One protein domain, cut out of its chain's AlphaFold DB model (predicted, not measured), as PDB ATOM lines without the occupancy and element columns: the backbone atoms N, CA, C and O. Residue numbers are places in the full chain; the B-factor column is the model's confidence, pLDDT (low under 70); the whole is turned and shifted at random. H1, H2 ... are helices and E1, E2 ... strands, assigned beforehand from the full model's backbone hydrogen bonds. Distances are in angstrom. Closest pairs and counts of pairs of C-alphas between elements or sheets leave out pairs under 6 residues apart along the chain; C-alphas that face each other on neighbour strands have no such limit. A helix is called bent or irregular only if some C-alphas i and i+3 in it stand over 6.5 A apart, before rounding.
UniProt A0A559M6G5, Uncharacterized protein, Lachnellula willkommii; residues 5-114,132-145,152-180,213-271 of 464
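Overview. This is residues 5 to 114, 132 to 145, 152 to 180 and 213 to 271 of the 464 residues of an uncharacterized protein of Lachnellula willkommii (UniProt A0A559M6G5). Two groups of helices cross: H1, H3 and H4 run nearly the same way with H3 between the other two, and H6, a member of the bundle H6, H7, H8, crosses H3, while H7 meets H3 near their ends, residues 214 to 219 of H7 at residues 61 to 69 of H3. A tiny parallel sheet, E1 beside E2, packs on H4 through E2, away from the bundle; residues 108 to 114 of H4 and the turn at 239 to 244 stick out. The printed part has 212 residues with eight named helices and two named strands, in the order H1 E1 H2 H3 E2 H4 H5 H6 H7 H8, and is mostly helix. It is compact, with a radius of gyration of the C-alphas of 17.2 A, and spans 57 by 36 by 36 A.

Arrangement. H1, residues 14 to 26, touches H3, residues 50 to 69, at a shallow tilt of 9 degrees, the same way; the C-alphas of Ala 21 and Leu 63 are closest, 5.6 A. E1, residues 32 to 34, is parallel to E2, residues 75 to 77, with N 33 and O 75 at 3.1 A and N 77 and O 33 at 2.8 A, within hydrogen-bond range. With H2, residues 39 to 45, and H3 between them, they form a strand-helix-strand unit, two parallel neighbour strands joined through helices, with a right-handed crossover. H2 touches H3, about perpendicular at 90 degrees, through residues 52 to 56 of H3 alone; the closest C-alphas, of Leu 44 and Ala 56, are 5.2 A apart. H4, residues 87 to 114, touches H3 with residues 88 to 100 alone, at a shallow tilt of 11 degrees; the closest C-alphas are those of Met 64 and Val 96, 4.6 A. H5, residues 133 to 139, touches H7, residues 214 to 237, about perpendicular at 83 degrees, through residues 222 to 229 of H7 alone; the closest C-alphas, of Val 139 and Ile 226, are 5.1 A apart. H6, residues 156 to 180, is the hub, touching six helices; it touches H3 with residues 160 to 169 alone, at a steep tilt of 65 degrees, the C-alphas of Ala 58 and Gly 165 being closest at 4.0 A. H6, H7 and H8, residues 243 to 266, form an up and down bundle, each helix running against the one before; H7 and H8 are a helical hairpin, with closest C-alphas Glu 237 and Tyr 246, 5.5 A. Every O i to N i+4 pair is within hydrogen-bond range in H2, H3, H4, H5, H6 and H8, against 6 of 9 in H1 and 18 of 20 in H7.

Along the chain. H1 begins at C-alpha 14 (382.641, 648.032, 466.087) and is irregular, with C-alphas 22 and 25 7.1 A apart. H3 is 28.3 A long, H4 40.1 A, H6 36.4 A, H7 34.0 A and H8 34.4 A. H7 has a kink of 30 degrees near residue 231. H8 ends at C-alpha 266 (389.210, 633.631, 449.014).

Size, cuts and confidence. The two C-alphas farthest apart, of Glu 114 and Asn 241, are 61.2 A apart. Residues 115 to 131, 146 to 151 and 181 to 212 are not printed; the C-alpha gaps across these cuts are 33.0, 16.2 and 13.8 A. Of the links printed whole, E2 to H4 is short and the others are tight. The model's pLDDT is under 70 at residues 107 to 114, 140 to 145, 152 to 153 and 178 to 180.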
ATOM      1  N   ILE A   5     391.041 639.469 479.476       94.94
ATOM      2  CA  ILE A   5     391.407 640.727 478.819       94.94
ATOM      3  C   ILE A   5     390.324 641.775 479.092       94.94
ATOM      4  O   ILE A   5     389.136 641.493 478.959       94.94
ATOM      5  N   HIS A   6     390.741 642.971 479.499       95.56
ATOM      6  CA  HIS A   6     389.853 644.101 479.764       95.56
ATOM      7  C   HIS A   6     390.188 645.212 478.775       95.56
ATOM      8  O   HIS A   6     391.340 645.638 478.702       95.56
ATOM      9  N   LEU A   7     389.191 645.635 478.000       95.56
ATOM     10  CA  LEU A   7     389.299 646.643 476.946       95.56
ATOM     11  C   LEU A   7     388.244 647.740 477.170       95.56
ATOM     12  O   LEU A   7     387.634 648.228 476.226       95.56
ATOM     13  N   THR A   8     388.016 648.095 478.435       93.56
ATOM     14  CA  THR A   8     387.105 649.159 478.882       93.56
ATOM     15  C   THR A   8     387.641 650.541 478.523       93.56
ATOM     16  O   THR A   8     388.813 650.805 478.789       93.56
ATOM     17  N   ASP A   9     386.792 651.410 477.965       91.25
ATOM     18  CA  ASP A   9     387.127 652.793 477.563       91.25
ATOM     19  C   ASP A   9     388.423 652.918 476.723       91.25
ATOM     20  O   ASP A   9     389.208 653.857 476.846       91.25
ATOM     21  N   VAL A  10     388.674 651.953 475.825       94.56
ATOM     22  CA  VAL A  10     389.805 652.022 474.873       94.56
ATOM     23  C   VAL A  10     389.420 652.696 473.551       94.56
ATOM     24  O   VAL A  10     390.193 652.676 472.594       94.56
ATOM     25  N   SER A  11     388.217 653.283 473.482       91.38
ATOM     26  CA  SER A  11     387.604 653.828 472.260       91.38
ATOM     27  C   SER A  11     387.547 652.822 471.096       91.38
ATOM     28  O   SER A  11     387.728 653.192 469.935       91.38
ATOM     29  N   MET A  12     387.288 651.544 471.401       94.19
ATOM     30  CA  MET A  12     387.197 650.476 470.401       94.19
ATOM     31  C   MET A  12     386.052 650.723 469.412       94.19
ATOM     32  O   MET A  12     384.914 650.975 469.815       94.19
ATOM     33  N   THR A  13     386.341 650.588 468.115       95.62
ATOM     34  CA  THR A  13     385.312 650.655 467.066       95.62
ATOM     35  C   THR A  13     384.595 649.310 466.888       95.62
ATOM     36  O   THR A  13     385.183 648.258 467.169       95.62
ATOM     37  N   PRO A  14     383.355 649.282 466.365       95.50
ATOM     38  CA  PRO A  14     382.641 648.032 466.087       95.50
ATOM     39  C   PRO A  14     383.409 647.113 465.129       95.50
ATOM     40  O   PRO A  14     383.478 645.904 465.342       95.50
ATOM     41  N   GLU A  15     384.082 647.683 464.125       95.62
ATOM     42  CA  GLU A  15     384.936 646.924 463.206       95.62
ATOM     43  C   GLU A  15     386.144 646.280 463.907       95.62
ATOM     44  O   GLU A  15     386.514 645.151 463.583       95.62
ATOM     45  N   GLN A  16     386.747 646.966 464.884       95.56
ATOM     46  CA  GLN A  16     387.838 646.423 465.703       95.56
ATOM     47  C   GLN A  16     387.343 645.329 466.656       95.56
ATOM     48  O   GLN A  16     388.032 644.328 466.837       95.56
ATOM     49  N   ALA A  17     386.145 645.478 467.227       96.62
ATOM     50  CA  ALA A  17     385.530 644.458 468.074       96.62
ATOM     51  C   ALA A  17     385.177 643.184 467.279       96.62
ATOM     52  O   ALA A  17     385.397 642.076 467.766       96.62
ATOM     53  N   ILE A  18     384.721 643.323 466.029       96.88
ATOM     54  CA  ILE A  18     384.498 642.202 465.099       96.88
ATOM     55  C   ILE A  18     385.832 641.548 464.691       96.88
ATOM     56  O   ILE A  18     385.948 640.322 464.714       96.88
ATOM     57  N   ALA A  19     386.868 642.342 464.397       95.25
ATOM     58  CA  ALA A  19     388.215 641.832 464.122       95.25
ATOM     59  C   ALA A  19     388.813 641.067 465.319       95.25
ATOM     60  O   ALA A  19     389.448 640.027 465.143       95.25
ATOM     61  N   LEU A  20     388.570 641.545 466.543       94.94
ATOM     62  CA  LEU A  20     388.936 640.851 467.773       94.94
ATOM     63  C   LEU A  20     388.149 639.541 467.925       94.94
ATOM     64  O   LEU A  20     388.753 638.506 468.198       94.94
ATOM     65  N   ALA A  21     386.830 639.558 467.703       96.12
ATOM     66  CA  ALA A  21     385.972 638.373 467.791       96.12
ATOM     67  C   ALA A  21     386.445 637.220 466.885       96.12
ATOM     68  O   ALA A  21     386.322 636.057 467.262       96.12
ATOM     69  N   GLU A  22     387.054 637.526 465.737       94.31
ATOM     70  CA  GLU A  22     387.640 636.524 464.841       94.31
ATOM     71  C   GLU A  22     388.880 635.808 465.421       94.31
ATOM     72  O   GLU A  22     389.080 634.628 465.132       94.31
ATOM     73  N   ILE A  23     389.684 636.468 466.268       92.75
ATOM     74  CA  ILE A  23     390.851 635.851 466.938       92.75
ATOM     75  C   ILE A  23     390.538 635.280 468.330       92.75
ATOM     76  O   ILE A  23     391.299 634.454 468.836       92.75
ATOM     77  N   LEU A  24     389.425 635.677 468.965       93.44
ATOM     78  CA  LEU A  24     389.060 635.214 470.314       93.44
ATOM     79  C   LEU A  24     389.081 633.671 470.477       93.44
ATOM     80  O   LEU A  24     389.642 633.213 471.477       93.44
ATOM     81  N   PRO A  25     388.553 632.845 469.544       92.88
ATOM     82  CA  PRO A  25     388.534 631.386 469.705       92.88
ATOM     83  C   PRO A  25     389.906 630.713 469.582       92.88
ATOM     84  O   PRO A  25     390.081 629.592 470.052       92.88
ATOM     85  N   GLU A  26     390.890 631.380 468.972       90.06
ATOM     86  CA  GLU A  26     392.241 630.835 468.779       90.06
ATOM     87  C   GLU A  26     393.018 630.779 470.112       90.06
ATOM     88  O   GLU A  26     393.942 629.976 470.289       90.06
ATOM     89  N   SER A  27     392.618 631.603 471.088       89.38
ATOM     90  CA  SER A  27     393.270 631.716 472.391       89.38
ATOM     91  C   SER A  27     392.785 630.655 473.386       89.38
ATOM     92  O   SER A  27     391.922 630.903 474.226       89.38
ATOM     93  N   ARG A  28     393.428 629.478 473.351       87.31
ATOM     94  CA  ARG A  28     393.157 628.290 474.201       87.31
ATOM     95  C   ARG A  28     393.236 628.490 475.729       87.31
ATOM     96  O   ARG A  28     393.147 627.514 476.469       87.31
ATOM     97  N   THR A  29     393.453 629.706 476.230       89.88
ATOM     98  CA  THR A  29     393.402 630.016 477.672       89.88
ATOM     99  C   THR A  29     392.530 631.215 478.023       89.88
ATOM    100  O   THR A  29     392.360 631.487 479.211       89.88
ATOM    101  N   LEU A  30     392.000 631.941 477.036       93.44
ATOM    102  CA  LEU A  30     391.185 633.123 477.280       93.44
ATOM    103  C   LEU A  30     389.781 632.689 477.709       93.44
ATOM    104  O   LEU A  30     389.093 631.975 476.981       93.44
ATOM    105  N   ALA A  31     389.394 633.111 478.910       94.19
ATOM    106  CA  ALA A  31     388.144 632.719 479.554       94.19
ATOM    107  C   ALA A  31     387.166 633.886 479.735       94.19
ATOM    108  O   ALA A  31     385.955 633.675 479.773       94.19
ATOM    109  N   HIS A  32     387.693 635.109 479.833       95.94
ATOM    110  CA  HIS A  32     386.925 636.326 480.078       95.94
ATOM    111  C   HIS A  32     387.421 637.473 479.195       95.94
ATOM    112  O   HIS A  32     388.627 637.722 479.108       95.94
ATOM    113  N   VAL A  33     386.484 638.161 478.554       96.56
ATOM    114  CA  VAL A  33     386.711 639.357 477.734       96.56
ATOM    115  C   VAL A  33     385.780 640.448 478.247       96.56
ATOM    116  O   VAL A  33     384.615 640.166 478.501       96.56
ATOM    117  N   ASN A  34     386.252 641.683 478.386       96.50
ATOM    118  CA  ASN A  34     385.394 642.820 478.719       96.50
ATOM    119  C   ASN A  34     385.544 643.923 477.663       96.50
ATOM    120  O   ASN A  34     386.663 644.368 477.403       96.50
ATOM    121  N   LEU A  35     384.413 644.318 477.067       95.94
ATOM    122  CA  LEU A  35     384.275 645.330 476.012       95.94
ATOM    123  C   LEU A  35     383.359 646.504 476.433       95.94
ATOM    124  O   LEU A  35     382.984 647.315 475.582       95.94
ATOM    125  N   MET A  36     382.988 646.589 477.716       94.50
ATOM    126  CA  MET A  36     382.118 647.635 478.278       94.50
ATOM    127  C   MET A  36     382.720 649.038 478.128       94.50
ATOM    128  O   MET A  36     383.908 649.187 477.837       94.50
ATOM    129  N   ASP A  37     381.909 650.072 478.348       92.31
ATOM    130  CA  ASP A  37     382.337 651.473 478.453       92.31
ATOM    131  C   ASP A  37     382.997 652.037 477.171       92.31
ATOM    132  O   ASP A  37     383.550 653.134 477.172       92.31
ATOM    133  N   ASN A  38     382.935 651.320 476.042       94.88
ATOM    134  CA  ASN A  38     383.403 651.820 474.749       94.88
ATOM    135  C   ASN A  38     382.283 652.623 474.067       94.88
ATOM    136  O   ASN A  38     381.268 652.033 473.685       94.88
ATOM    137  N   PRO A  39     382.445 653.939 473.831       93.69
ATOM    138  CA  PRO A  39     381.333 654.815 473.456       93.69
ATOM    139  C   PRO A  39     380.675 654.456 472.115       93.69
ATOM    140  O   PRO A  39     379.475 654.664 471.953       93.69
ATOM    141  N   GLN A  40     381.419 653.880 471.164       94.25
ATOM    142  CA  GLN A  40     380.843 653.412 469.898       94.25
ATOM    143  C   GLN A  40     380.057 652.101 470.061       94.25
ATOM    144  O   GLN A  40     379.024 651.936 469.420       94.25
ATOM    145  N   LEU A  41     380.488 651.194 470.945       95.00
ATOM    146  CA  LEU A  41     379.768 649.942 471.212       95.00
ATOM    147  C   LEU A  41     378.493 650.210 472.035       95.00
ATOM    148  O   LEU A  41     377.443 649.640 471.750       95.00
ATOM    149  N   ALA A  42     378.552 651.153 472.982       93.31
ATOM    150  CA  ALA A  42     377.393 651.631 473.738       93.31
ATOM    151  C   ALA A  42     376.377 652.403 472.871       93.31
ATOM    152  O   ALA A  42     375.176 652.330 473.112       93.31
ATOM    153  N   ALA A  43     376.821 653.097 471.816       93.31
ATOM    154  CA  ALA A  43     375.902 653.691 470.842       93.31
ATOM    155  C   ALA A  43     375.122 652.626 470.043       93.31
ATOM    156  O   ALA A  43     373.958 652.843 469.708       93.31
ATOM    157  N   LEU A  44     375.731 651.463 469.774       93.25
ATOM    158  CA  LEU A  44     375.072 650.352 469.079       93.25
ATOM    159  C   LEU A  44     374.072 649.584 469.955       93.25
ATOM    160  O   LEU A  44     373.123 649.011 469.417       93.25
ATOM    161  N   SER A  45     374.224 649.578 471.282       91.00
ATOM    162  CA  SER A  45     373.256 648.904 472.159       91.00
ATOM    163  C   SER A  45     371.911 649.650 472.238       91.00
ATOM    164  O   SER A  45     370.876 649.002 472.380       91.00
ATOM    165  N   ASP A  46     371.880 650.975 472.040       90.62
ATOM    166  CA  ASP A  46     370.647 651.777 471.882       90.62
ATOM    167  C   ASP A  46     370.351 652.175 470.415       90.62
ATOM    168  O   ASP A  46     369.697 653.189 470.146       90.62
ATOM    169  N   ALA A  47     370.820 651.368 469.452       88.56
ATOM    170  CA  ALA A  47     370.594 651.577 468.022       88.56
ATOM    171  C   ALA A  47     369.098 651.570 467.651       88.56
ATOM    172  O   ALA A  47     368.401 650.566 467.818       88.56
ATOM    173  N   LYS A  48     368.620 652.687 467.088       88.75
ATOM    174  CA  LYS A  48     367.225 652.887 466.640       88.75
ATOM    175  C   LYS A  48     367.070 652.885 465.121       88.75
ATOM    176  O   LYS A  48     366.012 652.520 464.624       88.75
ATOM    177  N   ASP A  49     368.105 653.301 464.403       91.75
ATOM    178  CA  ASP A  49     368.101 653.413 462.944       91.75
ATOM    179  C   ASP A  49     368.537 652.094 462.297       91.75
ATOM    180  O   ASP A  49     369.450 651.435 462.797       91.75
ATOM    181  N   GLU A  50     367.949 651.757 461.148       90.25
ATOM    182  CA  GLU A  50     368.194 650.510 460.403       90.25
ATOM    183  C   GLU A  50     369.701 650.209 460.244       90.25
ATOM    184  O   GLU A  50     370.179 649.177 460.705       90.25
ATOM    185  N   ALA A  51     370.489 651.165 459.736       91.81
ATOM    186  CA  ALA A  51     371.939 651.013 459.538       91.81
ATOM    187  C   ALA A  51     372.754 650.839 460.842       91.81
ATOM    188  O   ALA A  51     373.801 650.183 460.842       91.81
ATOM    189  N   ASN A  52     372.282 651.403 461.961       94.06
ATOM    190  CA  ASN A  52     372.900 651.211 463.276       94.06
ATOM    191  C   ASN A  52     372.536 649.828 463.843       94.06
ATOM    192  O   ASN A  52     373.369 649.176 464.472       94.06
ATOM    193  N   GLN A  53     371.326 649.332 463.570       94.62
ATOM    194  CA  GLN A  53     370.897 647.985 463.949       94.62
ATOM    195  C   GLN A  53     371.588 646.898 463.111       94.62
ATOM    196  O   GLN A  53     371.955 645.866 463.668       94.62
ATOM    197  N   GLU A  54     371.870 647.138 461.824       95.25
ATOM    198  CA  GLU A  54     372.744 646.277 461.010       95.25
ATOM    199  C   GLU A  54     374.155 646.158 461.617       95.25
ATOM    200  O   GLU A  54     374.740 645.073 461.641       95.25
ATOM    201  N   GLU A  55     374.725 647.256 462.131       96.25
ATOM    202  CA  GLU A  55     376.065 647.248 462.737       96.25
ATOM    203  C   GLU A  55     376.087 646.589 464.121       96.25
ATOM    204  O   GLU A  55     376.981 645.788 464.405       96.25
ATOM    205  N   ALA A  56     375.062 646.830 464.944       96.75
ATOM    206  CA  ALA A  56     374.840 646.083 466.179       96.75
ATOM    207  C   ALA A  56     374.695 644.578 465.890       96.75
ATOM    208  O   ALA A  56     375.328 643.748 466.544       96.75
ATOM    209  N   CYS A  57     373.919 644.211 464.866       96.56
ATOM    210  CA  CYS A  57     373.743 642.826 464.448       96.56
ATOM    211  C   CYS A  57     375.066 642.194 463.993       96.56
ATOM    212  O   CYS A  57     375.375 641.081 464.412       96.56
ATOM    213  N   ALA A  58     375.887 642.904 463.212       97.69
ATOM    214  CA  ALA A  58     377.223 642.446 462.820       97.69
ATOM    215  C   ALA A  58     378.122 642.159 464.037       97.69
ATOM    216  O   ALA A  58     378.793 641.123 464.088       97.69
ATOM    217  N   LEU A  59     378.100 643.043 465.042       97.31
ATOM    218  CA  LEU A  59     378.867 642.901 466.280       97.31
ATOM    219  C   LEU A  59     378.414 641.685 467.100       97.31
ATOM    220  O   LEU A  59     379.218 640.787 467.368       97.31
ATOM    221  N   TYR A  60     377.132 641.616 467.471       97.44
ATOM    222  CA  TYR A  60     376.629 640.523 468.309       97.44
ATOM    223  C   TYR A  60     376.620 639.174 467.571       97.44
ATOM    224  O   TYR A  60     376.851 638.152 468.213       97.44
ATOM    225  N   ALA A  61     376.447 639.135 466.242       97.38
ATOM    226  CA  ALA A  61     376.594 637.904 465.456       97.38
ATOM    227  C   ALA A  61     378.040 637.383 465.470       97.38
ATOM    228  O   ALA A  61     378.251 636.187 465.665       97.38
ATOM    229  N   SER A  62     379.031 638.271 465.330       97.75
ATOM    230  CA  SER A  62     380.456 637.905 465.378       97.75
ATOM    231  C   SER A  62     380.863 637.386 466.759       97.75
ATOM    232  O   SER A  62     381.537 636.363 466.872       97.75
ATOM    233  N   LEU A  63     380.402 638.044 467.828       97.25
ATOM    234  CA  LEU A  63     380.629 637.591 469.204       97.25
ATOM    235  C   LEU A  63     379.907 636.268 469.500       97.25
ATOM    236  O   LEU A  63     380.488 635.382 470.124       97.25
ATOM    237  N   MET A  64     378.672 636.093 469.020       95.69
ATOM    238  CA  MET A  64     377.910 634.850 469.178       95.69
ATOM    239  C   MET A  64     378.611 633.689 468.467       95.69
ATOM    240  O   MET A  64     378.827 632.648 469.086       95.69
ATOM    241  N   ALA A  65     379.058 633.889 467.224       96.25
ATOM    242  CA  ALA A  65     379.859 632.917 466.488       96.25
ATOM    243  C   ALA A  65     381.160 632.571 467.234       96.25
ATOM    244  O   ALA A  65     381.473 631.392 467.401       96.25
ATOM    245  N   ALA A  66     381.879 633.573 467.756       96.19
ATOM    246  CA  ALA A  66     383.130 633.376 468.488       96.19
ATOM    247  C   ALA A  66     382.945 632.540 469.768       96.19
ATOM    248  O   ALA A  66     383.695 631.591 470.001       96.19
ATOM    249  N   VAL A  67     381.928 632.835 470.585       95.06
ATOM    250  CA  VAL A  67     381.642 632.061 471.808       95.06
ATOM    251  C   VAL A  67     381.063 630.678 471.478       95.06
ATOM    252  O   VAL A  67     381.378 629.710 472.172       95.06
ATOM    253  N   ARG A  68     380.273 630.543 470.402       92.94
ATOM    254  CA  ARG A  68     379.714 629.256 469.952       92.94
ATOM    255  C   ARG A  68     380.806 628.254 469.563       92.94
ATOM    256  O   ARG A  68     380.652 627.079 469.910       92.94
ATOM    257  N   VAL A  69     381.879 628.697 468.892       93.12
ATOM    258  CA  VAL A  69     383.012 627.829 468.498       93.12
ATOM    259  C   VAL A  69     384.135 627.752 469.535       93.12
ATOM    260  O   VAL A  69     384.845 626.752 469.575       93.12
ATOM    261  N   SER A  70     384.297 628.755 470.405       92.62
ATOM    262  CA  SER A  70     385.238 628.664 471.528       92.62
ATOM    263  C   SER A  70     384.794 627.603 472.544       92.62
ATOM    264  O   SER A  70     383.606 627.356 472.749       92.62
ATOM    265  N   HIS A  71     385.769 626.979 473.205       85.56
ATOM    266  CA  HIS A  71     385.543 626.048 474.317       85.56
ATOM    267  C   HIS A  71     385.981 626.624 475.671       85.56
ATOM    268  O   HIS A  71     385.700 626.026 476.703       85.56
ATOM    269  N   THR A  72     386.672 627.771 475.682       91.31
ATOM    270  CA  THR A  72     387.265 628.353 476.899       91.31
ATOM    271  C   THR A  72     386.609 629.656 477.329       91.31
ATOM    272  O   THR A  72     386.656 629.975 478.513       91.31
ATOM    273  N   ILE A  73     385.996 630.405 476.407       94.69
ATOM    274  CA  ILE A  73     385.331 631.674 476.726       94.69
ATOM    275  C   ILE A  73     384.016 631.377 477.448       94.69
ATOM    276  O   ILE A  73     383.067 630.870 476.849       94.69
ATOM    277  N   ILE A  74     383.988 631.712 478.739       94.75
ATOM    278  CA  ILE A  74     382.857 631.516 479.660       94.75
ATOM    279  C   ILE A  74     382.173 632.833 480.046       94.75
ATOM    280  O   ILE A  74     381.176 632.822 480.764       94.75
ATOM    281  N   CYS A  75     382.720 633.972 479.612       95.06
ATOM    282  CA  CYS A  75     382.155 635.295 479.849       95.06
ATOM    283  C   CYS A  75     382.682 636.311 478.822       95.06
ATOM    284  O   CYS A  75     383.896 636.429 478.626       95.06
ATOM    285  N   ILE A  76     381.773 637.073 478.210       96.38
ATOM    286  CA  ILE A  76     382.084 638.339 477.544       96.38
ATOM    287  C   ILE A  76     381.199 639.416 478.177       96.38
ATOM    288  O   ILE A  76     379.976 639.322 478.080       96.38
ATOM    289  N   ASP A  77     381.804 640.428 478.800       95.75
ATOM    290  CA  ASP A  77     381.081 641.620 479.250       95.75
ATOM    291  C   ASP A  77     380.872 642.541 478.037       95.75
ATOM    292  O   ASP A  77     381.841 642.997 477.419       95.75
ATOM    293  N   ILE A  78     379.609 642.778 477.689       93.12
ATOM    294  CA  ILE A  78     379.157 643.602 476.561       93.12
ATOM    295  C   ILE A  78     377.916 644.397 476.946       93.12
ATOM    296  O   ILE A  78     377.072 643.926 477.710       93.12
ATOM    297  N   GLU A  79     377.791 645.577 476.342       92.69
ATOM    298  CA  GLU A  79     376.650 646.469 476.519       92.69
ATOM    299  C   GLU A  79     375.332 645.754 476.198       92.69
ATOM    300  O   GLU A  79     375.187 645.112 475.151       92.69
ATOM    301  N   VAL A  80     374.366 645.861 477.112       91.44
ATOM    302  CA  VAL A  80     373.063 645.192 476.999       91.44
ATOM    303  C   VAL A  80     372.181 645.973 476.019       91.44
ATOM    304  O   VAL A  80     371.947 647.159 476.260       91.44
ATOM    305  N   PRO A  81     371.646 645.352 474.947       94.06
ATOM    306  CA  PRO A  81     370.770 646.048 474.011       94.06
ATOM    307  C   PRO A  81     369.535 646.646 474.690       94.06
ATOM    308  O   PRO A  81     368.850 645.984 475.475       94.06
ATOM    309  N   SER A  82     369.229 647.899 474.359       92.31
ATOM    310  CA  SER A  82     368.097 648.636 474.914       92.31
ATOM    311  C   SER A  82     366.759 648.079 474.416       92.31
ATOM    312  O   SER A  82     366.686 647.328 473.436       92.31
ATOM    313  N   SER A  83     365.659 648.516 475.034       89.81
ATOM    314  CA  SER A  83     364.297 648.231 474.561       89.81
ATOM    315  C   SER A  83     364.050 648.631 473.102       89.81
ATOM    316  O   SER A  83     363.157 648.062 472.478       89.81
ATOM    317  N   ASN A  84     364.837 649.564 472.561       86.88
ATOM    318  CA  ASN A  84     364.635 650.193 471.254       86.88
ATOM    319  C   ASN A  84     365.354 649.462 470.104       86.88
ATOM    320  O   ASN A  84     365.042 649.704 468.943       86.88
ATOM    321  N   SER A  85     366.304 648.576 470.424       90.94
ATOM    322  CA  SER A  85     367.009 647.732 469.445       90.94
ATOM    323  C   SER A  85     366.091 646.663 468.825       90.94
ATOM    324  O   SER A  85     365.058 646.317 469.407       90.94
ATOM    325  N   SER A  86     366.440 646.112 467.659       92.00
ATOM    326  CA  SER A  86     365.638 645.065 467.003       92.00
ATOM    327  C   SER A  86     365.627 643.743 467.780       92.00
ATOM    328  O   SER A  86     366.482 643.478 468.634       92.00
ATOM    329  N   GLU A  87     364.649 642.881 467.494       92.81
ATOM    330  CA  GLU A  87     364.517 641.600 468.198       92.81
ATOM    331  C   GLU A  87     365.663 640.637 467.865       92.81
ATOM    332  O   GLU A  87     366.180 639.986 468.774       92.81
ATOM    333  N   VAL A  88     366.159 640.647 466.620       92.75
ATOM    334  CA  VAL A  88     367.391 639.946 466.210       92.75
ATOM    335  C   VAL A  88     368.593 640.376 467.058       92.75
ATOM    336  O   VAL A  88     369.295 639.520 467.596       92.75
ATOM    337  N   VAL A  89     368.815 641.683 467.252       94.69
ATOM    338  CA  VAL A  89     369.938 642.204 468.060       94.69
ATOM    339  C   VAL A  89     369.825 641.753 469.522       94.69
ATOM    340  O   VAL A  89     370.785 641.219 470.087       94.69
ATOM    341  N   LYS A  90     368.632 641.868 470.120       94.88
ATOM    342  CA  LYS A  90     368.343 641.372 471.478       94.88
ATOM    343  C   LYS A  90     368.552 639.858 471.594       94.88
ATOM    344  O   LYS A  90     369.065 639.384 472.609       94.88
ATOM    345  N   ALA A  91     368.150 639.087 470.585       94.31
ATOM    346  CA  ALA A  91     368.278 637.634 470.570       94.31
ATOM    347  C   ALA A  91     369.736 637.177 470.409       94.31
ATOM    348  O   ALA A  91     370.160 636.260 471.115       94.31
ATOM    349  N   LEU A  92     370.528 637.844 469.563       94.62
ATOM    350  CA  LEU A  92     371.962 637.577 469.417       94.62
ATOM    351  C   LEU A  92     372.720 637.859 470.719       94.62
ATOM    352  O   LEU A  92     373.476 637.002 471.170       94.62
ATOM    353  N   ALA A  93     372.467 638.993 471.381       94.88
ATOM    354  CA  ALA A  93     373.083 639.297 472.675       94.88
ATOM    355  C   ALA A  93     372.715 638.260 473.758       94.88
ATOM    356  O   ALA A  93     373.590 637.785 474.485       94.88
ATOM    357  N   LYS A  94     371.446 637.818 473.814       94.50
ATOM    358  CA  LYS A  94     371.024 636.691 474.672       94.50
ATOM    359  C   LYS A  94     371.785 635.402 474.338       94.50
ATOM    360  O   LYS A  94     372.184 634.690 475.256       94.50
ATOM    361  N   GLN A  95     372.019 635.103 473.057       93.69
ATOM    362  CA  GLN A  95     372.801 633.935 472.640       93.69
ATOM    363  C   GLN A  95     374.283 634.036 473.033       93.69
ATOM    364  O   GLN A  95     374.829 633.027 473.471       93.69
ATOM    365  N   VAL A  96     374.930 635.210 472.974       95.25
ATOM    366  CA  VAL A  96     376.312 635.385 473.484       95.25
ATOM    367  C   VAL A  96     376.402 634.934 474.946       95.25
ATOM    368  O   VAL A  96     377.266 634.126 475.293       95.25
ATOM    369  N   VAL A  97     375.470 635.389 475.790       93.81
ATOM    370  CA  VAL A  97     375.400 635.000 477.209       93.81
ATOM    371  C   VAL A  97     375.063 633.512 477.369       93.81
ATOM    372  O   VAL A  97     375.691 632.825 478.172       93.81
ATOM    373  N   ALA A  98     374.126 632.976 476.582       92.75
ATOM    374  CA  ALA A  98     373.739 631.568 476.659       92.75
ATOM    375  C   ALA A  98     374.877 630.609 476.253       92.75
ATOM    376  O   ALA A  98     375.088 629.599 476.925       92.75
ATOM    377  N   TYR A  99     375.670 630.935 475.224       93.12
ATOM    378  CA  TYR A  99     376.869 630.162 474.882       93.12
ATOM    379  C   TYR A  99     377.992 630.340 475.914       93.12
ATOM    380  O   TYR A  99     378.679 629.363 476.205       93.12
ATOM    381  N   CYS A 100     378.142 631.518 476.538       93.38
ATOM    382  CA  CYS A 100     379.066 631.704 477.666       93.38
ATOM    383  C   CYS A 100     378.716 630.762 478.833       93.38
ATOM    384  O   CYS A 100     379.589 630.062 479.347       93.38
ATOM    385  N   LEU A 101     377.430 630.673 479.197       92.00
ATOM    386  CA  LEU A 101     376.936 629.753 480.227       92.00
ATOM    387  C   LEU A 101     377.109 628.280 479.818       92.00
ATOM    388  O   LEU A 101     377.637 627.500 480.606       92.00
ATOM    389  N   ARG A 102     376.780 627.902 478.573       90.56
ATOM    390  CA  ARG A 102     377.042 626.552 478.028       90.56
ATOM    391  C   ARG A 102     378.521 626.173 478.142       90.56
ATOM    392  O   ARG A 102     378.843 625.043 478.499       90.56
ATOM    393  N   ASN A 103     379.423 627.096 477.822       90.81
ATOM    394  CA  ASN A 103     380.863 626.862 477.897       90.81
ATOM    395  C   ASN A 103     381.332 626.741 479.358       90.81
ATOM    396  O   ASN A 103     382.205 625.929 479.647       90.81
ATOM    397  N   MET A 104     380.713 627.480 480.284       89.19
ATOM    398  CA  MET A 104     380.958 627.354 481.725       89.19
ATOM    399  C   MET A 104     380.502 625.990 482.266       89.19
ATOM    400  O   MET A 104     381.263 625.342 482.983       89.19
ATOM    401  N   GLU A 105     379.312 625.519 481.870       83.88
ATOM    402  CA  GLU A 105     378.824 624.166 482.179       83.88
ATOM    403  C   GLU A 105     379.743 623.086 481.579       83.88
ATOM    404  O   GLU A 105     380.126 622.152 482.277       83.88
ATOM    405  N   ARG A 106     380.170 623.223 480.313       78.00
ATOM    406  CA  ARG A 106     381.119 622.278 479.692       78.00
ATOM    407  C   ARG A 106     382.471 622.266 480.408       78.00
ATOM    408  O   ARG A 106     383.021 621.190 480.606       78.00
ATOM    409  N   GLY A 107     382.982 623.420 480.838       65.94
ATOM    410  CA  GLY A 107     384.233 623.521 481.594       65.94
ATOM    411  C   GLY A 107     384.189 622.758 482.920       65.94
ATOM    412  O   GLY A 107     385.055 621.923 483.172       65.94
ATOM    413  N   THR A 108     383.154 622.974 483.739       60.66
ATOM    414  CA  THR A 108     383.015 622.254 485.020       60.66
ATOM    415  C   THR A 108     382.725 620.769 484.821       60.66
ATOM    416  O   THR A 108     383.244 619.945 485.571       60.66
ATOM    417  N   VAL A 109     381.963 620.397 483.786       57.91
ATOM    418  CA  VAL A 109     381.752 618.988 483.426       57.91
ATOM    419  C   VAL A 109     383.051 618.324 482.967       57.91
ATOM    420  O   VAL A 109     383.256 617.168 483.319       57.91
ATOM    421  N   VAL A 110     383.955 619.011 482.259       58.41
ATOM    422  CA  VAL A 110     385.284 618.468 481.912       58.41
ATOM    423  C   VAL A 110     386.171 618.302 483.149       58.41
ATOM    424  O   VAL A 110     386.694 617.210 483.339       58.41
ATOM    425  N   GLU A 111     386.277 619.297 484.037       56.75
ATOM    426  CA  GLU A 111     387.057 619.166 485.287       56.75
ATOM    427  C   GLU A 111     386.536 618.019 486.179       56.75
ATOM    428  O   GLU A 111     387.315 617.259 486.757       56.75
ATOM    429  N   ILE A 112     385.212 617.832 486.247       54.09
ATOM    430  CA  ILE A 112     384.593 616.693 486.942       54.09
ATOM    431  C   ILE A 112     384.840 615.385 486.177       54.09
ATOM    432  O   ILE A 112     385.099 614.362 486.802       54.09
ATOM    433  N   SER A 113     384.806 615.392 484.843       51.44
ATOM    434  CA  SER A 113     385.028 614.193 484.024       51.44
ATOM    435  C   SER A 113     386.482 613.730 484.061       51.44
ATOM    436  O   SER A 113     386.711 612.531 484.066       51.44
ATOM    437  N   GLU A 114     387.468 614.620 484.177       52.22
ATOM    438  CA  GLU A 114     388.868 614.234 484.421       52.22
ATOM    439  C   GLU A 114     389.050 613.597 485.813       52.22
ATOM    440  O   GLU A 114     389.847 612.672 485.968       52.22
ATOM    441  N   PRO A 132     366.280 631.583 470.590       83.94
ATOM    442  CA  PRO A 132     365.065 632.384 470.495       83.94
ATOM    443  C   PRO A 132     364.414 632.287 469.115       83.94
ATOM    444  O   PRO A 132     365.106 632.381 468.101       83.94
ATOM    445  N   ASP A 133     363.088 632.213 469.101       82.56
ATOM    446  CA  ASP A 133     362.233 631.983 467.933       82.56
ATOM    447  C   ASP A 133     362.570 632.919 466.756       82.56
ATOM    448  O   ASP A 133     362.670 632.483 465.620       82.56
ATOM    449  N   VAL A 134     362.873 634.196 467.018       85.62
ATOM    450  CA  VAL A 134     363.304 635.181 466.001       85.62
ATOM    451  C   VAL A 134     364.550 634.722 465.222       85.62
ATOM    452  O   VAL A 134     364.626 634.886 464.005       85.62
ATOM    453  N   LEU A 135     365.528 634.102 465.891       82.56
ATOM    454  CA  LEU A 135     366.716 633.542 465.233       82.56
ATOM    455  C   LEU A 135     366.424 632.189 464.575       82.56
ATOM    456  O   LEU A 135     367.040 631.871 463.559       82.56
ATOM    457  N   LEU A 136     365.472 631.424 465.114       84.56
ATOM    458  CA  LEU A 136     364.976 630.186 464.512       84.56
ATOM    459  C   LEU A 136     364.258 630.476 463.182       84.56
ATOM    460  O   LEU A 136     364.558 629.846 462.175       84.56
ATOM    461  N   HIS A 137     363.416 631.509 463.122       82.12
ATOM    462  CA  HIS A 137     362.739 631.934 461.896       82.12
ATOM    463  C   HIS A 137     363.694 632.567 460.865       82.12
ATOM    464  O   HIS A 137     363.427 632.481 459.665       82.12
ATOM    465  N   LEU A 138     364.807 633.172 461.304       83.12
ATOM    466  CA  LEU A 138     365.822 633.812 460.451       83.12
ATOM    467  C   LEU A 138     366.856 632.821 459.879       83.12
ATOM    468  O   LEU A 138     367.219 632.907 458.707       83.12
ATOM    469  N   VAL A 139     367.352 631.892 460.703       78.12
ATOM    470  CA  VAL A 139     368.471 630.977 460.380       78.12
ATOM    471  C   VAL A 139     367.997 629.523 460.217       78.12
ATOM    472  O   VAL A 139     368.688 628.701 459.620       78.12
ATOM    473  N   GLY A 140     366.792 629.195 460.672       68.12
ATOM    474  CA  GLY A 140     366.241 627.844 460.651       68.12
ATOM    475  C   GLY A 140     366.723 626.979 461.809       68.12
ATOM    476  O   GLY A 140     367.683 627.299 462.516       68.12
ATOM    477  N   HIS A 141     366.048 625.842 461.964       59.66
ATOM    478  CA  HIS A 141     366.378 624.817 462.943       59.66
ATOM    479  C   HIS A 141     367.850 624.362 462.841       59.66
ATOM    480  O   HIS A 141     368.478 624.354 461.769       59.66
ATOM    481  N   ILE A 142     368.428 624.011 463.992       50.97
ATOM    482  CA  ILE A 142     369.766 623.418 464.055       50.97
ATOM    483  C   ILE A 142     369.680 621.962 463.563       50.97
ATOM    484  O   ILE A 142     368.638 621.312 463.616       50.97
ATOM    485  N   GLU A 143     370.780 621.495 462.983       40.97
ATOM    486  CA  GLU A 143     370.910 620.223 462.276       40.97
ATOM    487  C   GLU A 143     370.709 619.029 463.228       40.97
ATOM    488  O   GLU A 143     371.645 618.558 463.869       40.97
ATOM    489  N   GLY A 144     369.459 618.573 463.346       43.09
ATOM    490  CA  GLY A 144     369.065 617.470 464.228       43.09
ATOM    491  C   GLY A 144     367.553 617.329 464.428       43.09
ATOM    492  O   GLY A 144     367.066 616.205 464.524       43.09
ATOM    493  N   PHE A 145     366.801 618.437 464.417       36.59
ATOM    494  CA  PHE A 145     365.341 618.430 464.572       36.59
ATOM    495  C   PHE A 145     364.634 618.981 463.325       36.59
ATOM    496  O   PHE A 145     364.682 620.177 463.047       36.59
ATOM    497  N   GLU A 152     356.790 629.652 460.069       66.25
ATOM    498  CA  GLU A 152     356.424 630.968 459.534       66.25
ATOM    499  C   GLU A 152     357.693 631.799 459.238       66.25
ATOM    500  O   GLU A 152     358.575 631.929 460.095       66.25
ATOM    501  N   PRO A 153     357.861 632.335 458.010       69.12
ATOM    502  CA  PRO A 153     359.073 633.060 457.654       69.12
ATOM    503  C   PRO A 153     359.212 634.322 458.505       69.12
ATOM    504  O   PRO A 153     358.233 635.041 458.711       69.12
ATOM    505  N   ALA A 154     360.442 634.611 458.943       76.69
ATOM    506  CA  ALA A 154     360.741 635.800 459.735       76.69
ATOM    507  C   ALA A 154     360.233 637.096 459.066       76.69
ATOM    508  O   ALA A 154     360.167 637.168 457.832       76.69
ATOM    509  N   PRO A 155     359.922 638.142 459.852       82.44
ATOM    510  CA  PRO A 155     359.634 639.469 459.327       82.44
ATOM    511  C   PRO A 155     360.681 639.937 458.307       82.44
ATOM    512  O   PRO A 155     361.884 639.736 458.484       82.44
ATOM    513  N   ASN A 156     360.229 640.620 457.252       83.62
ATOM    514  CA  ASN A 156     361.109 641.131 456.194       83.62
ATOM    515  C   ASN A 156     362.227 642.041 456.755       83.62
ATOM    516  O   ASN A 156     363.343 642.034 456.240       83.62
ATOM    517  N   GLU A 157     361.947 642.773 457.837       86.69
ATOM    518  CA  GLU A 157     362.908 643.627 458.550       86.69
ATOM    519  C   GLU A 157     364.011 642.817 459.261       86.69
ATOM    520  O   GLU A 157     365.184 643.186 459.190       86.69
ATOM    521  N   ASP A 158     363.675 641.672 459.866       90.50
ATOM    522  CA  ASP A 158     364.642 640.794 460.540       90.50
ATOM    523  C   ASP A 158     365.589 640.116 459.538       90.50
ATOM    524  O   ASP A 158     366.784 639.975 459.814       90.50
ATOM    525  N   TYR A 159     365.094 639.763 458.342       91.56
ATOM    526  CA  TYR A 159     365.949 639.313 457.239       91.56
ATOM    527  C   TYR A 159     366.937 640.400 456.804       91.56
ATOM    528  O   TYR A 159     368.116 640.094 456.628       91.56
ATOM    529  N   VAL A 160     366.488 641.653 456.648       93.19
ATOM    530  CA  VAL A 160     367.360 642.774 456.259       93.19
ATOM    531  C   VAL A 160     368.420 643.032 457.328       93.19
ATOM    532  O   VAL A 160     369.608 642.907 457.034       93.19
ATOM    533  N   ILE A 161     368.024 643.288 458.577       94.38
ATOM    534  CA  ILE A 161     368.959 643.601 459.671       94.38
ATOM    535  C   ILE A 161     369.920 642.429 459.928       94.38
ATOM    536  O   ILE A 161     371.135 642.623 460.031       94.38
ATOM    537  N   GLY A 162     369.387 641.203 459.988       93.00
ATOM    538  CA  GLY A 162     370.152 639.977 460.209       93.00
ATOM    539  C   GLY A 162     371.138 639.674 459.083       93.00
ATOM    540  O   GLY A 162     372.332 639.466 459.321       93.00
ATOM    541  N   GLY A 163     370.652 639.676 457.842       94.62
ATOM    542  CA  GLY A 163     371.439 639.365 456.656       94.62
ATOM    543  C   GLY A 163     372.508 640.418 456.361       94.62
ATOM    544  O   GLY A 163     373.673 640.057 456.182       94.62
ATOM    545  N   SER A 164     372.161 641.710 456.390       95.88
ATOM    546  CA  SER A 164     373.136 642.801 456.261       95.88
ATOM    547  C   SER A 164     374.190 642.758 457.369       95.88
ATOM    548  O   SER A 164     375.376 642.928 457.083       95.88
ATOM    549  N   GLY A 165     373.798 642.469 458.616       96.38
ATOM    550  CA  GLY A 165     374.732 642.326 459.734       96.38
ATOM    551  C   GLY A 165     375.756 641.208 459.512       96.38
ATOM    552  O   GLY A 165     376.962 641.430 459.647       96.38
ATOM    553  N   VAL A 166     375.307 640.021 459.089       97.38
ATOM    554  CA  VAL A 166     376.204 638.894 458.765       97.38
ATOM    555  C   VAL A 166     377.103 639.213 457.561       97.38
ATOM    556  O   VAL A 166     378.299 638.917 457.597       97.38
ATOM    557  N   VAL A 167     376.583 639.877 456.522       97.75
ATOM    558  CA  VAL A 167     377.391 640.357 455.385       97.75
ATOM    559  C   VAL A 167     378.469 641.339 455.849       97.75
ATOM    560  O   VAL A 167     379.628 641.203 455.457       97.75
ATOM    561  N   LYS A 168     378.118 642.317 456.690       97.25
ATOM    562  CA  LYS A 168     379.035 643.345 457.201       97.25
ATOM    563  C   LYS A 168     380.158 642.716 458.032       97.25
ATOM    564  O   LYS A 168     381.324 643.041 457.813       97.25
ATOM    565  N   ALA A 169     379.831 641.737 458.879       97.44
ATOM    566  CA  ALA A 169     380.806 640.945 459.628       97.44
ATOM    567  C   ALA A 169     381.765 640.151 458.713       97.44
ATOM    568  O   ALA A 169     382.983 640.297 458.828       97.44
ATOM    569  N   LEU A 170     381.245 639.387 457.741       96.88
ATOM    570  CA  LEU A 170     382.067 638.650 456.764       96.88
ATOM    571  C   LEU A 170     382.972 639.580 455.935       96.88
ATOM    572  O   LEU A 170     384.129 639.251 455.665       96.88
ATOM    573  N   GLY A 171     382.469 640.762 455.569       95.94
ATOM    574  CA  GLY A 171     383.237 641.792 454.871       95.94
ATOM    575  C   GLY A 171     384.419 642.318 455.691       95.94
ATOM    576  O   GLY A 171     385.489 642.556 455.127       95.94
ATOM    577  N   ILE A 172     384.263 642.449 457.012       95.25
ATOM    578  CA  ILE A 172     385.347 642.831 457.928       95.25
ATOM    579  C   ILE A 172     386.400 641.716 458.006       95.25
ATOM    580  O   ILE A 172     387.580 642.009 457.819       95.25
ATOM    581  N   CYS A 173     386.001 640.449 458.167       93.38
ATOM    582  CA  CYS A 173     386.925 639.304 458.187       93.38
ATOM    583  C   CYS A 173     387.789 639.217 456.913       93.38
ATOM    584  O   CYS A 173     389.021 639.171 456.978       93.38
ATOM    585  N   LEU A 174     387.159 639.302 455.734       92.31
ATOM    586  CA  LEU A 174     387.862 639.306 454.444       92.31
ATOM    587  C   LEU A 174     388.835 640.491 454.315       92.31
ATOM    588  O   LEU A 174     389.956 640.340 453.821       92.31
ATOM    589  N   ARG A 175     388.434 641.675 454.791       89.69
ATOM    590  CA  ARG A 175     389.268 642.885 454.774       89.69
ATOM    591  C   ARG A 175     390.459 642.783 455.731       89.69
ATOM    592  O   ARG A 175     391.541 643.245 455.377       89.69
ATOM    593  N   ASN A 176     390.289 642.153 456.894       82.12
ATOM    594  CA  ASN A 176     391.364 641.915 457.861       82.12
ATOM    595  C   ASN A 176     392.442 641.000 457.266       82.12
ATOM    596  O   ASN A 176     393.604 641.400 457.212       82.12
ATOM    597  N   ARG A 177     392.058 639.851 456.685       73.38
ATOM    598  CA  ARG A 177     392.997 638.962 455.970       73.38
ATOM    599  C   ARG A 177     393.714 639.691 454.825       73.38
ATOM    600  O   ARG A 177     394.916 639.522 454.625       73.38
ATOM    601  N   GLY A 178     392.995 640.555 454.102       60.84
ATOM    602  CA  GLY A 178     393.552 641.419 453.058       60.84
ATOM    603  C   GLY A 178     394.575 642.455 453.552       60.84
ATOM    604  O   GLY A 178     395.368 642.943 452.745       60.84
ATOM    605  N   ASN A 179     394.588 642.765 454.852       58.69
ATOM    606  CA  ASN A 179     395.585 643.612 455.504       58.69
ATOM    607  C   ASN A 179     396.731 642.790 456.115       58.69
ATOM    608  O   ASN A 179     397.881 643.198 455.978       58.69
ATOM    609  N   ASP A 180     396.464 641.614 456.693       53.88
ATOM    610  CA  ASP A 180     397.506 640.692 457.178       53.88
ATOM    611  C   ASP A 180     398.447 640.266 456.039       53.88
ATOM    612  O   ASP A 180     399.668 640.373 456.154       53.88
ATOM    613  N   LYS A 213     388.912 630.841 459.526       92.44
ATOM    614  CA  LYS A 213     388.771 630.712 460.977       92.44
ATOM    615  C   LYS A 213     387.359 630.243 461.305       92.44
ATOM    616  O   LYS A 213     386.410 630.543 460.586       92.44
ATOM    617  N   ASP A 214     387.198 629.487 462.384       92.31
ATOM    618  CA  ASP A 214     385.926 628.799 462.650       92.31
ATOM    619  C   ASP A 214     384.783 629.767 463.013       92.31
ATOM    620  O   ASP A 214     383.615 629.485 462.740       92.31
ATOM    621  N   MET A 215     385.124 630.966 463.503       94.75
ATOM    622  CA  MET A 215     384.194 632.091 463.655       94.75
ATOM    623  C   MET A 215     383.633 632.534 462.292       94.75
ATOM    624  O   MET A 215     382.419 632.518 462.085       94.75
ATOM    625  N   SER A 216     384.502 632.855 461.328       94.44
ATOM    626  CA  SER A 216     384.087 633.335 460.007       94.44
ATOM    627  C   SER A 216     383.462 632.238 459.127       94.44
ATOM    628  O   SER A 216     382.574 632.548 458.334       94.44
ATOM    629  N   LYS A 217     383.776 630.949 459.348       94.62
ATOM    630  CA  LYS A 217     382.973 629.818 458.820       94.62
ATOM    631  C   LYS A 217     381.551 629.808 459.384       94.62
ATOM    632  O   LYS A 217     380.596 629.726 458.622       94.62
ATOM    633  N   THR A 218     381.395 629.967 460.699       94.25
ATOM    634  CA  THR A 218     380.070 629.996 461.349       94.25
ATOM    635  C   THR A 218     379.207 631.155 460.826       94.25
ATOM    636  O   THR A 218     378.002 630.993 460.633       94.25
ATOM    637  N   LEU A 219     379.815 632.309 460.526       96.06
ATOM    638  CA  LEU A 219     379.135 633.415 459.842       96.06
ATOM    639  C   LEU A 219     378.771 633.084 458.382       96.06
ATOM    640  O   LEU A 219     377.683 633.448 457.942       96.06
ATOM    641  N   LEU A 220     379.632 632.378 457.641       96.25
ATOM    642  CA  LEU A 220     379.350 631.934 456.269       96.25
ATOM    643  C   LEU A 220     378.161 630.961 456.219       96.25
ATOM    644  O   LEU A 220     377.282 631.100 455.370       96.25
ATOM    645  N   ASP A 221     378.095 630.017 457.157       94.31
ATOM    646  CA  ASP A 221     376.981 629.072 457.264       94.31
ATOM    647  C   ASP A 221     375.683 629.760 457.704       94.31
ATOM    648  O   ASP A 221     374.613 629.445 457.181       94.31
ATOM    649  N   SER A 222     375.770 630.775 458.571       93.50
ATOM    650  CA  SER A 222     374.642 631.668 458.862       93.50
ATOM    651  C   SER A 222     374.160 632.402 457.601       93.50
ATOM    652  O   SER A 222     372.972 632.374 457.290       93.50
ATOM    653  N   ALA A 223     375.072 632.973 456.800       96.31
ATOM    654  CA  ALA A 223     374.729 633.655 455.546       96.31
ATOM    655  C   ALA A 223     374.029 632.722 454.542       96.31
ATOM    656  O   ALA A 223     373.031 633.109 453.929       96.31
ATOM    657  N   ARG A 224     374.513 631.480 454.399       95.25
ATOM    658  CA  ARG A 224     373.892 630.439 453.561       95.25
ATOM    659  C   ARG A 224     372.478 630.100 454.030       95.25
ATOM    660  O   ARG A 224     371.563 630.049 453.209       95.25
ATOM    661  N   LYS A 225     372.290 629.904 455.338       93.25
ATOM    662  CA  LYS A 225     370.993 629.580 455.947       93.25
ATOM    663  C   LYS A 225     369.976 630.719 455.814       93.25
ATOM    664  O   LYS A 225     368.858 630.475 455.363       93.25
ATOM    665  N   ILE A 226     370.388 631.957 456.101       93.69
ATOM    666  CA  ILE A 226     369.573 633.163 455.888       93.69
ATOM    667  C   ILE A 226     369.154 633.252 454.417       93.69
ATOM    668  O   ILE A 226     367.968 633.402 454.129       93.69
ATOM    669  N   ARG A 227     370.089 633.072 453.471       93.81
ATOM    670  CA  ARG A 227     369.781 633.086 452.032       93.81
ATOM    671  C   ARG A 227     368.767 632.004 451.635       93.81
ATOM    672  O   ARG A 227     367.835 632.284 450.886       93.81
ATOM    673  N   ALA A 228     368.912 630.785 452.153       91.75
ATOM    674  CA  ALA A 228     368.001 629.681 451.848       91.75
ATOM    675  C   ALA A 228     366.554 629.954 452.309       91.75
ATOM    676  O   ALA A 228     365.617 629.621 451.588       91.75
ATOM    677  N   ARG A 229     366.358 630.603 453.467       89.81
ATOM    678  CA  ARG A 229     365.024 630.987 453.985       89.81
ATOM    679  C   ARG A 229     364.476 632.281 453.365       89.81
ATOM    680  O   ARG A 229     363.262 632.447 453.209       89.81
ATOM    681  N   LEU A 230     365.365 633.165 452.918       90.31
ATOM    682  CA  LEU A 230     365.026 634.371 452.165       90.31
ATOM    683  C   LEU A 230     364.371 634.047 450.811       90.31
ATOM    684  O   LEU A 230     363.453 634.751 450.404       90.31
ATOM    685  N   GLN A 231     364.782 632.976 450.123       88.62
ATOM    686  CA  GLN A 231     364.274 632.643 448.781       88.62
ATOM    687  C   GLN A 231     362.760 632.328 448.728       88.62
ATOM    688  O   GLN A 231     362.068 632.948 447.913       88.62
ATOM    689  N   PRO A 232     362.182 631.464 449.592       86.31
ATOM    690  CA  PRO A 232     360.727 631.313 449.709       86.31
ATOM    691  C   PRO A 232     360.003 632.626 450.038       86.31
ATOM    692  O   PRO A 232     358.953 632.919 449.462       86.31
ATOM    693  N   THR A 233     360.587 633.442 450.919       85.06
ATOM    694  CA  THR A 233     360.035 634.742 451.331       85.06
ATOM    695  C   THR A 233     360.004 635.727 450.157       85.06
ATOM    696  O   THR A 233     358.978 636.346 449.896       85.06
ATOM    697  N   LEU A 234     361.067 635.788 449.355       87.00
ATOM    698  CA  LEU A 234     361.160 636.593 448.136       87.00
ATOM    699  C   LEU A 234     360.135 636.153 447.073       87.00
ATOM    700  O   LEU A 234     359.530 636.997 446.411       87.00
ATOM    701  N   LEU A 235     359.876 634.846 446.938       86.06
ATOM    702  CA  LEU A 235     358.815 634.324 446.067       86.06
ATOM    703  C   LEU A 235     357.408 634.692 446.571       86.06
ATOM    704  O   LEU A 235     356.555 635.042 445.751       86.06
ATOM    705  N   LYS A 236     357.162 634.660 447.889       85.94
ATOM    706  CA  LYS A 236     355.921 635.152 448.523       85.94
ATOM    707  C   LYS A 236     355.740 636.653 448.255       85.94
ATOM    708  O   LYS A 236     354.697 637.056 447.743       85.94
ATOM    709  N   GLU A 237     356.780 637.450 448.484       86.06
ATOM    710  CA  GLU A 237     356.753 638.906 448.317       86.06
ATOM    711  C   GLU A 237     356.577 639.326 446.850       86.06
ATOM    712  O   GLU A 237     355.840 640.268 446.572       86.06
ATOM    713  N   SER A 238     357.135 638.571 445.892       84.62
ATOM    714  CA  SER A 238     356.936 638.794 444.445       84.62
ATOM    715  C   SER A 238     355.475 638.671 443.980       84.62
ATOM    716  O   SER A 238     355.118 639.176 442.916       84.62
ATOM    717  N   ARG A 239     354.639 637.983 444.770       84.31
ATOM    718  CA  ARG A 239     353.190 637.818 444.559       84.31
ATOM    719  C   ARG A 239     352.363 638.787 445.409       84.31
ATOM    720  O   ARG A 239     351.157 638.898 445.195       84.31
ATOM    721  N   SER A 240     352.994 639.465 446.366       81.81
ATOM    722  CA  SER A 240     352.412 640.597 447.082       81.81
ATOM    723  C   SER A 240     352.382 641.839 446.178       81.81
ATOM    724  O   SER A 240     352.929 641.844 445.074       81.81
ATOM    725  N   ASN A 241     351.763 642.920 446.655       75.88
ATOM    726  CA  ASN A 241     351.837 644.219 445.984       75.88
ATOM    727  C   ASN A 241     352.945 645.134 446.558       75.88
ATOM    728  O   ASN A 241     353.087 646.272 446.106       75.88
ATOM    729  N   ASP A 242     353.733 644.668 447.535       84.88
ATOM    730  CA  ASP A 242     354.827 645.443 448.126       84.88
ATOM    731  C   ASP A 242     356.119 645.294 447.312       84.88
ATOM    732  O   ASP A 242     356.990 644.452 447.543       84.88
ATOM    733  N   ARG A 243     356.251 646.176 446.321       87.56
ATOM    734  CA  ARG A 243     357.455 646.253 445.488       87.56
ATOM    735  C   ARG A 243     358.671 646.751 446.275       87.56
ATOM    736  O   ARG A 243     359.791 646.445 445.879       87.56
ATOM    737  N   ALA A 244     358.482 647.530 447.342       87.62
ATOM    738  CA  ALA A 244     359.587 648.131 448.084       87.62
ATOM    739  C   ALA A 244     360.313 647.070 448.920       87.62
ATOM    740  O   ALA A 244     361.534 646.941 448.813       87.62
ATOM    741  N   ASN A 245     359.562 646.257 449.664       87.88
ATOM    742  CA  ASN A 245     360.115 645.132 450.407       87.88
ATOM    743  C   ASN A 245     360.661 644.046 449.473       87.88
ATOM    744  O   ASN A 245     361.794 643.607 449.672       87.88
ATOM    745  N   TYR A 246     359.970 643.711 448.374       91.88
ATOM    746  CA  TYR A 246     360.527 642.809 447.356       91.88
ATOM    747  C   TYR A 246     361.898 643.282 446.832       91.88
ATOM    748  O   TYR A 246     362.830 642.483 446.724       91.88
ATOM    749  N   HIS A 247     362.068 644.581 446.551       92.56
ATOM    750  CA  HIS A 247     363.357 645.123 446.111       92.56
ATOM    751  C   HIS A 247     364.435 645.113 447.211       92.56
ATOM    752  O   HIS A 247     365.590 644.828 446.886       92.56
ATOM    753  N   ARG A 248     364.090 645.347 448.491       93.12
ATOM    754  CA  ARG A 248     365.027 645.191 449.626       93.12
ATOM    755  C   ARG A 248     365.517 643.743 449.750       93.12
ATOM    756  O   ARG A 248     366.721 643.504 449.763       93.12
ATOM    757  N   LEU A 249     364.597 642.774 449.768       92.88
ATOM    758  CA  LEU A 249     364.918 641.346 449.899       92.88
ATOM    759  C   LEU A 249     365.715 640.813 448.693       92.88
ATOM    760  O   LEU A 249     366.636 640.015 448.862       92.88
ATOM    761  N   LEU A 250     365.421 641.284 447.476       94.56
ATOM    762  CA  LEU A 250     366.177 640.928 446.270       94.56
ATOM    763  C   LEU A 250     367.604 641.500 446.277       94.56
ATOM    764  O   LEU A 250     368.539 640.811 445.871       94.56
ATOM    765  N   PHE A 251     367.788 642.735 446.755       96.19
ATOM    766  CA  PHE A 251     369.121 643.307 446.959       96.19
ATOM    767  C   PHE A 251     369.908 642.525 448.021       96.19
ATOM    768  O   PHE A 251     371.106 642.286 447.849       96.19
ATOM    769  N   LEU A 252     369.234 642.066 449.081       96.19
ATOM    770  CA  LEU A 252     369.831 641.231 450.117       96.19
ATOM    771  C   LEU A 252     370.282 639.858 449.586       96.19
ATOM    772  O   LEU A 252     371.419 639.481 449.857       96.19
ATOM    773  N   ASP A 253     369.469 639.134 448.803       96.19
ATOM    774  CA  ASP A 253     369.871 637.831 448.226       96.19
ATOM    775  C   ASP A 253     371.121 637.965 447.341       96.19
ATOM    776  O   ASP A 253     372.083 637.214 447.507       96.19
ATOM    777  N   GLN A 254     371.151 638.981 446.471       97.19
ATOM    778  CA  GLN A 254     372.304 639.281 445.613       97.19
ATOM    779  C   GLN A 254     373.546 639.672 446.427       97.19
ATOM    780  O   GLN A 254     374.674 639.320 446.070       97.19
ATOM    781  N   THR A 255     373.356 640.378 447.542       97.31
ATOM    782  CA  THR A 255     374.440 640.801 448.436       97.31
ATOM    783  C   THR A 255     374.995 639.630 449.252       97.31
ATOM    784  O   THR A 255     376.217 639.500 449.380       97.31
ATOM    785  N   LEU A 256     374.125 638.735 449.734       97.25
ATOM    786  CA  LEU A 256     374.491 637.470 450.376       97.25
ATOM    787  C   LEU A 256     375.234 636.559 449.396       97.25
ATOM    788  O   LEU A 256     376.324 636.100 449.724       97.25
ATOM    789  N   GLU A 257     374.723 636.360 448.177       97.06
ATOM    790  CA  GLU A 257     375.404 635.596 447.121       97.06
ATOM    791  C   GLU A 257     376.787 636.169 446.803       97.06
ATOM    792  O   GLU A 257     377.786 635.448 446.809       97.06
ATOM    793  N   GLY A 258     376.860 637.484 446.584       96.88
ATOM    794  CA  GLY A 258     378.109 638.180 446.313       96.88
ATOM    795  C   GLY A 258     379.100 638.111 447.475       96.88
ATOM    796  O   GLY A 258     380.307 638.154 447.238       96.88
ATOM    797  N   MET A 259     378.647 638.011 448.728       97.06
ATOM    798  CA  MET A 259     379.526 637.834 449.889       97.06
ATOM    799  C   MET A 259     379.972 636.376 450.062       97.06
ATOM    800  O   MET A 259     381.174 636.137 450.151       97.06
ATOM    801  N   ILE A 260     379.041 635.416 450.019       96.00
ATOM    802  CA  ILE A 260     379.319 633.971 450.081       96.00
ATOM    803  C   ILE A 260     380.336 633.593 449.004       96.00
ATOM    804  O   ILE A 260     381.374 633.020 449.321       96.00
ATOM    805  N   LYS A 261     380.107 634.004 447.749       95.62
ATOM    806  CA  LYS A 261     381.025 633.712 446.645       95.62
ATOM    807  C   LYS A 261     382.410 634.331 446.846       95.62
ATOM    808  O   LYS A 261     383.403 633.649 446.634       95.62
ATOM    809  N   ARG A 262     382.507 635.595 447.280       94.56
ATOM    810  CA  ARG A 262     383.813 636.225 447.571       94.56
ATOM    811  C   ARG A 262     384.560 635.502 448.691       94.56
ATOM    812  O   ARG A 262     385.776 635.382 448.611       94.56
ATOM    813  N   PHE A 263     383.846 635.006 449.701       94.69
ATOM    814  CA  PHE A 263     384.444 634.212 450.769       94.69
ATOM    815  C   PHE A 263     384.910 632.841 450.258       94.69
ATOM    816  O   PHE A 263     386.035 632.442 450.526       94.69
ATOM    817  N   GLU A 264     384.096 632.159 449.455       93.56
ATOM    818  CA  GLU A 264     384.421 630.871 448.830       93.56
ATOM    819  C   GLU A 264     385.527 630.955 447.762       93.56
ATOM    820  O   GLU A 264     386.213 629.964 447.509       93.56
ATOM    821  N   ASP A 265     385.719 632.109 447.122       91.81
ATOM    822  CA  ASP A 265     386.830 632.379 446.201       91.81
ATOM    823  C   ASP A 265     388.144 632.677 446.958       91.81
ATOM    824  O   ASP A 265     389.217 632.280 446.504       91.81
ATOM    825  N   GLU A 266     388.068 633.312 448.133       90.44
ATOM    826  CA  GLU A 266     389.210 633.631 449.014       90.44
ATOM    827  C   GLU A 266     389.601 632.441 449.934       90.44
ATOM    828  O   GLU A 266     390.766 632.314 450.331       90.44
ATOM    829  N   TYR A 267     388.658 631.534 450.225       91.19
ATOM    830  CA  TYR A 267     388.811 630.317 451.039       91.19
ATOM    831  C   TYR A 267     388.185 629.083 450.344       91.19
ATOM    832  O   TYR A 267     387.087 628.645 450.713       91.19
ATOM    833  N   PRO A 268     388.854 628.493 449.331       89.69
ATOM    834  CA  PRO A 268     388.291 627.407 448.523       89.69
ATOM    835  C   PRO A 268     387.910 626.141 449.299       89.69
ATOM    836  O   PRO A 268     387.072 625.378 448.827       89.69
ATOM    837  N   GLU A 269     388.481 625.911 450.485       88.81
ATOM    838  CA  GLU A 269     388.144 624.785 451.363       88.81
ATOM    839  C   GLU A 269     386.762 624.907 452.023       88.81
ATOM    840  O   GLU A 269     386.280 623.946 452.614       88.81
ATOM    841  N   THR A 270     386.129 626.080 451.933       88.75
ATOM    842  CA  THR A 270     384.782 626.321 452.471       88.75
ATOM    843  C   THR A 270     383.674 626.046 451.457       88.75
ATOM    844  O   THR A 270     382.510 625.985 451.849       88.75
ATOM    845  N   ARG A 271     384.008 625.852 450.172       89.44
ATOM    846  CA  ARG A 271     383.054 625.543 449.094       89.44
ATOM    847  C   ARG A 271     382.371 624.199 449.344       89.44
ATOM    848  O   ARG A 271     383.040 623.172 449.443       89.44
TER     849      ARG A 271